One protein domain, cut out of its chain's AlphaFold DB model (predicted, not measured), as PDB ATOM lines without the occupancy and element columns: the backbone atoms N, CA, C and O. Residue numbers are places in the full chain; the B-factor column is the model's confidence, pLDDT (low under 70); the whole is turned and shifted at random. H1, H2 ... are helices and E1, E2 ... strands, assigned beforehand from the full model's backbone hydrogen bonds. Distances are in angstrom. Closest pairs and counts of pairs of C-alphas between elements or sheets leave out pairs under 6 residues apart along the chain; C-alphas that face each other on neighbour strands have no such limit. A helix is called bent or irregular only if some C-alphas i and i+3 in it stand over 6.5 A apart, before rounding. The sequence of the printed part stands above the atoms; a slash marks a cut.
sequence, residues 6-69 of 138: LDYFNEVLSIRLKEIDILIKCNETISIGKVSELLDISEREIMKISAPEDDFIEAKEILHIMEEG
ATOM      1  N   LEU A   6     414.930 265.607 379.461       94.75
ATOM      2  CA  LEU A   6     414.762 266.687 380.431       94.75
ATOM      3  C   LEU A   6     413.478 267.485 380.167       94.75
ATOM      4  O   LEU A   6     412.785 267.843 381.117       94.75
ATOM      5  N   ASP A   7     413.148 267.732 378.897       94.25
ATOM      6  CA  ASP A   7     411.921 268.440 378.525       94.25
ATOM      7  C   ASP A   7     410.687 267.627 378.942       94.25
ATOM      8  O   ASP A   7     409.849 268.125 379.692       94.25
ATOM      9  N   TYR A   8     410.640 266.339 378.581       91.50
ATOM     10  CA  TYR A   8     409.576 265.421 379.010       91.50
ATOM     11  C   TYR A   8     409.460 265.320 380.536       91.50
ATOM     12  O   TYR A   8     408.365 265.387 381.101       91.50
ATOM     13  N   PHE A   9     410.596 265.174 381.218       92.31
ATOM     14  CA  PHE A   9     410.643 265.078 382.666       92.31
ATOM     15  C   PHE A   9     410.055 266.335 383.304       92.31
ATOM     16  O   PHE A   9     409.230 266.234 384.204       92.31
ATOM     17  N   ASN A  10     410.417 267.524 382.822       93.06
ATOM     18  CA  ASN A  10     409.914 268.775 383.376       93.06
ATOM     19  C   ASN A  10     408.429 269.000 383.070       93.06
ATOM     20  O   ASN A  10     407.682 269.371 383.975       93.06
ATOM     21  N   GLU A  11     408.003 268.764 381.831       92.19
ATOM     22  CA  GLU A  11     406.646 269.063 381.359       92.19
ATOM     23  C   GLU A  11     405.600 268.041 381.811       92.19
ATOM     24  O   GLU A  11     404.430 268.394 381.942       92.19
ATOM     25  N   VAL A  12     405.998 266.789 382.059       89.69
ATOM     26  CA  VAL A  12     405.062 265.697 382.366       89.69
ATOM     27  C   VAL A  12     405.348 265.089 383.734       89.69
ATOM     28  O   VAL A  12     404.531 265.211 384.651       89.69
ATOM     29  N   LEU A  13     406.510 264.450 383.900       90.88
ATOM     30  CA  LEU A  13     406.790 263.648 385.095       90.88
ATOM     31  C   LEU A  13     406.884 264.505 386.358       90.88
ATOM     32  O   LEU A  13     406.299 264.162 387.379       90.88
ATOM     33  N   SER A  14     407.570 265.646 386.297       91.19
ATOM     34  CA  SER A  14     407.799 266.507 387.456       91.19
ATOM     35  C   SER A  14     406.503 267.118 387.985       91.19
ATOM     36  O   SER A  14     406.376 267.323 389.190       91.19
ATOM     37  N   ILE A  15     405.538 267.393 387.102       92.06
ATOM     38  CA  ILE A  15     404.220 267.911 387.483       92.06
ATOM     39  C   ILE A  15     403.452 266.824 388.236       92.06
ATOM     40  O   ILE A  15     403.005 267.071 389.356       92.06
ATOM     41  N   ARG A  16     403.388 265.608 387.676       93.00
ATOM     42  CA  ARG A  16     402.732 264.452 388.308       93.00
ATOM     43  C   ARG A  16     403.372 264.097 389.652       93.00
ATOM     44  O   ARG A  16     402.665 263.971 390.642       93.00
ATOM     45  N   LEU A  17     404.704 264.017 389.721       92.19
ATOM     46  CA  LEU A  17     405.441 263.702 390.952       92.19
ATOM     47  C   LEU A  17     405.209 264.736 392.058       92.19
ATOM     48  O   LEU A  17     405.037 264.362 393.214       92.19
ATOM     49  N   LYS A  18     405.171 266.033 391.721       93.75
ATOM     50  CA  LYS A  18     404.842 267.087 392.695       93.75
ATOM     51  C   LYS A  18     403.418 266.948 393.212       93.75
ATOM     52  O   LYS A  18     403.185 267.142 394.397       93.75
ATOM     53  N   GLU A  19     402.473 266.643 392.332       93.44
ATOM     54  CA  GLU A  19     401.082 266.466 392.732       93.44
ATOM     55  C   GLU A  19     400.906 265.227 393.620       93.44
ATOM     56  O   GLU A  19     400.275 265.327 394.668       93.44
ATOM     57  N   ILE A  20     401.553 264.107 393.284       92.38
ATOM     58  CA  ILE A  20     401.614 262.905 394.132       92.38
ATOM     59  C   ILE A  20     402.195 263.241 395.513       92.38
ATOM     60  O   ILE A  20     401.590 262.908 396.530       92.38
ATOM     61  N   ASP A  21     403.332 263.940 395.566       92.75
ATOM     62  CA  ASP A  21     403.978 264.342 396.821       92.75
ATOM     63  C   ASP A  21     403.061 265.219 397.694       92.75
ATOM     64  O   ASP A  21     402.967 265.008 398.905       92.75
ATOM     65  N   ILE A  22     402.339 266.167 397.086       92.75
ATOM     66  CA  ILE A  22     401.348 266.999 397.783       92.75
ATOM     67  C   ILE A  22     400.220 266.129 398.342       92.75
ATOM     68  O   ILE A  22     399.899 266.246 399.523       92.75
ATOM     69  N   LEU A  23     399.644 265.246 397.527       91.25
ATOM     70  CA  LEU A  23     398.520 264.400 397.924       91.25
ATOM     71  C   LEU A  23     398.878 263.461 399.081       91.25
ATOM     72  O   LEU A  23     398.128 263.378 400.054       91.25
ATOM     73  N   ILE A  24     400.056 262.835 399.023       90.69
ATOM     74  CA  ILE A  24     400.580 261.996 400.110       90.69
ATOM     75  C   ILE A  24     400.695 262.810 401.407       90.69
ATOM     76  O   ILE A  24     400.281 262.354 402.472       90.69
ATOM     77  N   LYS A  25     401.226 264.036 401.328       91.12
ATOM     78  CA  LYS A  25     401.444 264.906 402.496       91.12
ATOM     79  C   LYS A  25     400.167 265.507 403.071       91.12
ATOM     80  O   LYS A  25     400.117 265.756 404.274       91.12
ATOM     81  N   CYS A  26     399.159 265.761 402.240       87.38
ATOM     82  CA  CYS A  26     397.862 266.261 402.686       87.38
ATOM     83  C   CYS A  26     397.093 265.217 403.507       87.38
ATOM     84  O   CYS A  26     396.306 265.601 404.369       87.38
ATOM     85  N   ASN A  27     397.374 263.922 403.308       83.94
ATOM     86  CA  ASN A  27     396.766 262.815 404.053       83.94
ATOM     87  C   ASN A  27     395.224 262.816 403.982       83.94
ATOM     88  O   ASN A  27     394.537 262.533 404.966       83.94
ATOM     89  N   GLU A  28     394.691 263.164 402.809       85.62
ATOM     90  CA  GLU A  28     393.261 263.156 402.490       85.62
ATOM     91  C   GLU A  28     392.903 261.933 401.631       85.62
ATOM     92  O   GLU A  28     393.778 261.268 401.069       85.62
ATOM     93  N   THR A  29     391.611 261.621 401.532       90.94
ATOM     94  CA  THR A  29     391.116 260.616 400.586       90.94
ATOM     95  C   THR A  29     390.966 261.224 399.192       90.94
ATOM     96  O   THR A  29     390.587 262.384 399.030       90.94
ATOM     97  N   ILE A  30     391.292 260.445 398.165       93.31
ATOM     98  CA  ILE A  30     391.422 260.918 396.782       93.31
ATOM     99  C   ILE A  30     390.579 260.023 395.891       93.31
ATOM    100  O   ILE A  30     390.607 258.809 396.043       93.31
ATOM    101  N   SER A  31     389.832 260.591 394.949       94.88
ATOM    102  CA  SER A  31     389.027 259.763 394.049       94.88
ATOM    103  C   SER A  31     389.909 258.866 393.178       94.88
ATOM    104  O   SER A  31     390.959 259.292 392.685       94.88
ATOM    105  N   ILE A  32     389.450 257.642 392.915       95.31
ATOM    106  CA  ILE A  32     390.168 256.698 392.045       95.31
ATOM    107  C   ILE A  32     390.444 257.310 390.668       95.31
ATOM    108  O   ILE A  32     391.540 257.154 390.137       95.31
ATOM    109  N   GLY A  33     389.489 258.060 390.108       95.25
ATOM    110  CA  GLY A  33     389.668 258.735 388.819       95.25
ATOM    111  C   GLY A  33     390.841 259.721 388.816       95.25
ATOM    112  O   GLY A  33     391.580 259.802 387.836       95.25
ATOM    113  N   LYS A  34     391.079 260.421 389.934       93.88
ATOM    114  CA  LYS A  34     392.221 261.333 390.064       93.88
ATOM    115  C   LYS A  34     393.544 260.575 390.184       93.88
ATOM    116  O   LYS A  34     394.527 260.978 389.567       93.88
ATOM    117  N   VAL A  35     393.569 259.470 390.933       94.62
ATOM    118  CA  VAL A  35     394.752 258.594 391.041       94.62
ATOM    119  C   VAL A  35     395.079 257.948 389.688       94.62
ATOM    120  O   VAL A  35     396.240 257.925 389.289       94.62
ATOM    121  N   SER A  36     394.058 257.504 388.952       95.62
ATOM    122  CA  SER A  36     394.144 256.956 387.590       95.62
ATOM    123  C   SER A  36     394.813 257.936 386.627       95.62
ATOM    124  O   SER A  36     395.779 257.585 385.952       95.62
ATOM    125  N   GLU A  37     394.380 259.200 386.627       94.25
ATOM    126  CA  GLU A  37     394.986 260.253 385.803       94.25
ATOM    127  C   GLU A  37     396.443 260.549 386.195       94.25
ATOM    128  O   GLU A  37     397.307 260.713 385.330       94.25
ATOM    129  N   LEU A  38     396.724 260.620 387.500       93.44
ATOM    130  CA  LEU A  38     398.052 260.939 388.027       93.44
ATOM    131  C   LEU A  38     399.088 259.866 387.721       93.44
ATOM    132  O   LEU A  38     400.213 260.180 387.328       93.44
ATOM    133  N   LEU A  39     398.702 258.611 387.933       94.50
ATOM    134  CA  LEU A  39     399.574 257.460 387.772       94.50
ATOM    135  C   LEU A  39     399.517 256.878 386.364       94.50
ATOM    136  O   LEU A  39     400.344 256.035 386.057       94.50
ATOM    137  N   ASP A  40     398.613 257.338 385.496       94.69
ATOM    138  CA  ASP A  40     398.480 256.864 384.112       94.69
ATOM    139  C   ASP A  40     398.245 255.345 384.023       94.69
ATOM    140  O   ASP A  40     398.791 254.641 383.173       94.69
ATOM    141  N   ILE A  41     397.436 254.839 384.955       95.81
ATOM    142  CA  ILE A  41     396.975 253.448 385.037       95.81
ATOM    143  C   ILE A  41     395.455 253.435 385.065       95.81
ATOM    144  O   ILE A  41     394.816 254.410 385.444       95.81
ATOM    145  N   SER A  42     394.844 252.320 384.677       96.62
ATOM    146  CA  SER A  42     393.381 252.255 384.655       96.62
ATOM    147  C   SER A  42     392.783 252.218 386.065       96.62
ATOM    148  O   SER A  42     393.321 251.568 386.959       96.62
ATOM    149  N   GLU A  43     391.588 252.783 386.246       96.00
ATOM    150  CA  GLU A  43     390.828 252.636 387.499       96.00
ATOM    151  C   GLU A  43     390.642 251.159 387.886       96.00
ATOM    152  O   GLU A  43     390.747 250.786 389.049       96.00
ATOM    153  N   ARG A  44     390.455 250.271 386.897       95.12
ATOM    154  CA  ARG A  44     390.370 248.818 387.118       95.12
ATOM    155  C   ARG A  44     391.648 248.241 387.730       95.12
ATOM    156  O   ARG A  44     391.572 247.258 388.459       95.12
ATOM    157  N   GLU A  45     392.804 248.761 387.354       96.56
ATOM    158  CA  GLU A  45     394.091 248.330 387.892       96.56
ATOM    159  C   GLU A  45     394.255 248.807 389.331       96.56
ATOM    160  O   GLU A  45     394.555 247.988 390.192       96.56
ATOM    161  N   ILE A  46     393.906 250.064 389.613       95.94
ATOM    162  CA  ILE A  46     393.864 250.606 390.979       95.94
ATOM    163  C   ILE A  46     392.972 249.743 391.876       95.94
ATOM    164  O   ILE A  46     393.421 249.272 392.916       95.94
ATOM    165  N   MET A  47     391.754 249.428 391.421       93.94
ATOM    166  CA  MET A  47     390.815 248.573 392.157       93.94
ATOM    167  C   MET A  47     391.354 247.168 392.440       93.94
ATOM    168  O   MET A  47     390.934 246.534 393.404       93.94
ATOM    169  N   LYS A  48     392.248 246.643 391.596       94.69
ATOM    170  CA  LYS A  48     392.883 245.340 391.830       94.69
ATOM    171  C   LYS A  48     394.017 245.420 392.845       94.69
ATOM    172  O   LYS A  48     394.233 244.432 393.537       94.69
ATOM    173  N   ILE A  49     394.741 246.537 392.874       94.00
ATOM    174  CA  ILE A  49     395.909 246.727 393.732       94.00
ATOM    175  C   ILE A  49     395.475 247.099 395.149       94.00
ATOM    176  O   ILE A  49     395.802 246.378 396.084       94.00
ATOM    177  N   SER A  50     394.717 248.188 395.319       89.81
ATOM    178  CA  SER A  50     394.356 248.671 396.660       89.81
ATOM    179  C   SER A  50     393.069 248.055 397.205       89.81
ATOM    180  O   SER A  50     392.866 248.062 398.413       89.81
ATOM    181  N   ALA A  51     392.212 247.496 396.337       87.44
ATOM    182  CA  ALA A  51     390.910 246.932 396.704       87.44
ATOM    183  C   ALA A  51     390.109 247.843 397.667       87.44
ATOM    184  O   ALA A  51     389.721 247.391 398.750       87.44
ATOM    185  N   PRO A  52     389.874 249.117 397.295       85.06
ATOM    186  CA  PRO A  52     389.269 250.086 398.196       85.06
ATOM    187  C   PRO A  52     387.802 249.729 398.474       85.06
ATOM    188  O   PRO A  52     387.124 249.105 397.648       85.06
ATOM    189  N   GLU A  53     387.307 250.114 399.651       80.50
ATOM    190  CA  GLU A  53     385.916 249.862 400.054       80.50
ATOM    191  C   GLU A  53     384.913 250.786 399.335       80.50
ATOM    192  O   GLU A  53     383.738 250.436 399.195       80.50
ATOM    193  N   ASP A  54     385.373 251.946 398.865       86.75
ATOM    194  CA  ASP A  54     384.603 252.960 398.150       86.75
ATOM    195  C   ASP A  54     385.379 253.518 396.938       86.75
ATOM    196  O   ASP A  54     386.444 253.021 396.572       86.75
ATOM    197  N   ASP A  55     384.831 254.545 396.278       90.38
ATOM    198  CA  ASP A  55     385.454 255.163 395.098       90.38
ATOM    199  C   ASP A  55     386.656 256.080 395.446       90.38
ATOM    200  O   ASP A  55     387.057 256.939 394.643       90.38
ATOM    201  N   PHE A  56     387.230 255.924 396.644       93.38
ATOM    202  CA  PHE A  56     388.321 256.732 397.164       93.38
ATOM    203  C   PHE A  56     389.517 255.881 397.612       93.38
ATOM    204  O   PHE A  56     389.407 254.725 397.998       93.38
ATOM    205  N   ILE A  57     390.691 256.497 397.540       93.25
ATOM    206  CA  ILE A  57     391.989 255.945 397.916       93.25
ATOM    207  C   ILE A  57     392.529 256.775 399.068       93.25
ATOM    208  O   ILE A  57     392.535 258.009 398.994       93.25
ATOM    209  N   GLU A  58     393.009 256.130 400.128       91.50
ATOM    210  CA  GLU A  58     393.744 256.849 401.157       91.50
ATOM    211  C   GLU A  58     395.109 257.289 400.615       91.50
ATOM    212  O   GLU A  58     395.817 256.523 399.965       91.50
ATOM    213  N   ALA A  59     395.548 258.506 400.943       88.44
ATOM    214  CA  ALA A  59     396.838 259.037 400.496       88.44
ATOM    215  C   ALA A  59     398.036 258.086 400.724       88.44
ATOM    216  O   ALA A  59     398.952 258.024 399.903       88.44
ATOM    217  N   LYS A  60     398.019 257.310 401.817       85.75
ATOM    218  CA  LYS A  60     399.063 256.324 402.150       85.75
ATOM    219  C   LYS A  60     399.136 255.150 401.163       85.75
ATOM    220  O   LYS A  60     400.182 254.523 401.044       85.75
ATOM    221  N   GLU A  61     398.042 254.849 400.469       91.38
ATOM    222  CA  GLU A  61     397.943 253.740 399.518       91.38
ATOM    223  C   GLU A  61     398.513 254.100 398.145       91.38
ATOM    224  O   GLU A  61     398.831 253.201 397.373       91.38
ATOM    225  N   ILE A  62     398.714 255.390 397.842       93.69
ATOM    226  CA  ILE A  62     399.282 255.827 396.556       93.69
ATOM    227  C   ILE A  62     400.655 255.195 396.325       93.69
ATOM    228  O   ILE A  62     400.928 254.732 395.222       93.69
ATOM    229  N   LEU A  63     401.504 255.134 397.358       93.12
ATOM    230  CA  LEU A  63     402.822 254.510 397.239       93.12
ATOM    231  C   LEU A  63     402.704 253.017 396.930       93.12
ATOM    232  O   LEU A  63     403.373 252.548 396.020       93.12
ATOM    233  N   HIS A  64     401.796 252.300 397.596       94.56
ATOM    234  CA  HIS A  64     401.549 250.889 397.293       94.56
ATOM    235  C   HIS A  64     401.048 250.692 395.852       94.56
ATOM    236  O   HIS A  64     401.507 249.800 395.144       94.56
ATOM    237  N   ILE A  65     400.168 251.576 395.371       96.31
ATOM    238  CA  ILE A  65     399.710 251.564 393.977       96.31
ATOM    239  C   ILE A  65     400.871 251.836 393.007       96.31
ATOM    240  O   ILE A  65     400.926 251.234 391.937       96.31
ATOM    241  N   MET A  66     401.820 252.701 393.365       95.75
ATOM    242  CA  MET A  66     403.030 252.925 392.567       95.75
ATOM    243  C   MET A  66     403.970 251.709 392.558       95.75
ATOM    244  O   MET A  66     404.584 251.434 391.528       95.75
ATOM    245  N   GLU A  67     404.062 250.960 393.659       95.12
ATOM    246  CA  GLU A  67     404.875 249.734 393.756       95.12
ATOM    247  C   GLU A  67     404.354 248.598 392.874       95.12
ATOM    248  O   GLU A  67     405.152 247.816 392.375       95.12
ATOM    249  N   GLU A  68     403.044 248.525 392.639       96.31
ATOM    250  CA  GLU A  68     402.420 247.415 391.899       96.31
ATOM    251  C   GLU A  68     401.884 247.823 390.513       96.31
ATOM    252  O   GLU A  68     401.524 246.976 389.694       96.31
ATOM    253  N   GLY A  69     401.792 249.126 390.240       96.44
ATOM    254  CA  GLY A  69     401.231 249.665 389.002       96.44
ATOM    255  C   GLY A  69     402.126 249.455 387.777       96.44
ATOM    256  O   GLY A  69     403.346 249.331 387.870       96.44
TER     257      GLY A  69
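Overview. This is residues 6 to 69 of the 138 residues of an uncharacterized protein of Clostridiales bacterium (UniProt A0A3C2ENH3). A long kinked helix, H1, packs by residues 16 to 20 on a head of three short crossed helices, H2, H3 and H4, with a small antiparallel sheet, E1 and E2. H1's first residues reach away from that head. The 64 printed residues run H1 E1 H2 H3 E2 H4, mostly helix, compact with a radius of gyration of the C-alphas of 11.6 A, spanning 38 by 23 by 18 A.

Arrangement. Begin with H1, residues 6 to 26: its residues 16 to 20 alone touch H2, residues 32 to 39, closest C-alphas Arg 16 and Leu 38, 5.9 A, at a steep tilt of 41 degrees, opposite ways. E1, residues 29 to 31, is antiparallel to E2, residues 56 to 58; N 30 and O 57 are 2.9 A apart. H3, residues 43 to 49, touches H2, closest C-alphas Ser 36 and Glu 43, 5.4 A, and H4, residues 61 to 68, closest C-alphas Ile 49 and Ile 65, 6.2 A. Every O i to N i+4 pair is within hydrogen-bond range in H2, H3 and H4; in H1, 15 of 17.

Along the chain. Find C-alpha 6 at (414.762, 266.687, 380.431); H1 runs 27.9 A, only just irregular, C-alphas 11 and 14 being 6.7 A apart. H4 ends at C-alpha 68 (402.420, 247.415, 391.899).

Size, cuts and confidence. The farthest C-alphas, Leu 6 and Glu 53, are 38.7 A apart. The printed part has no cut and no long link; no printed residue is under 70 in pLDDT.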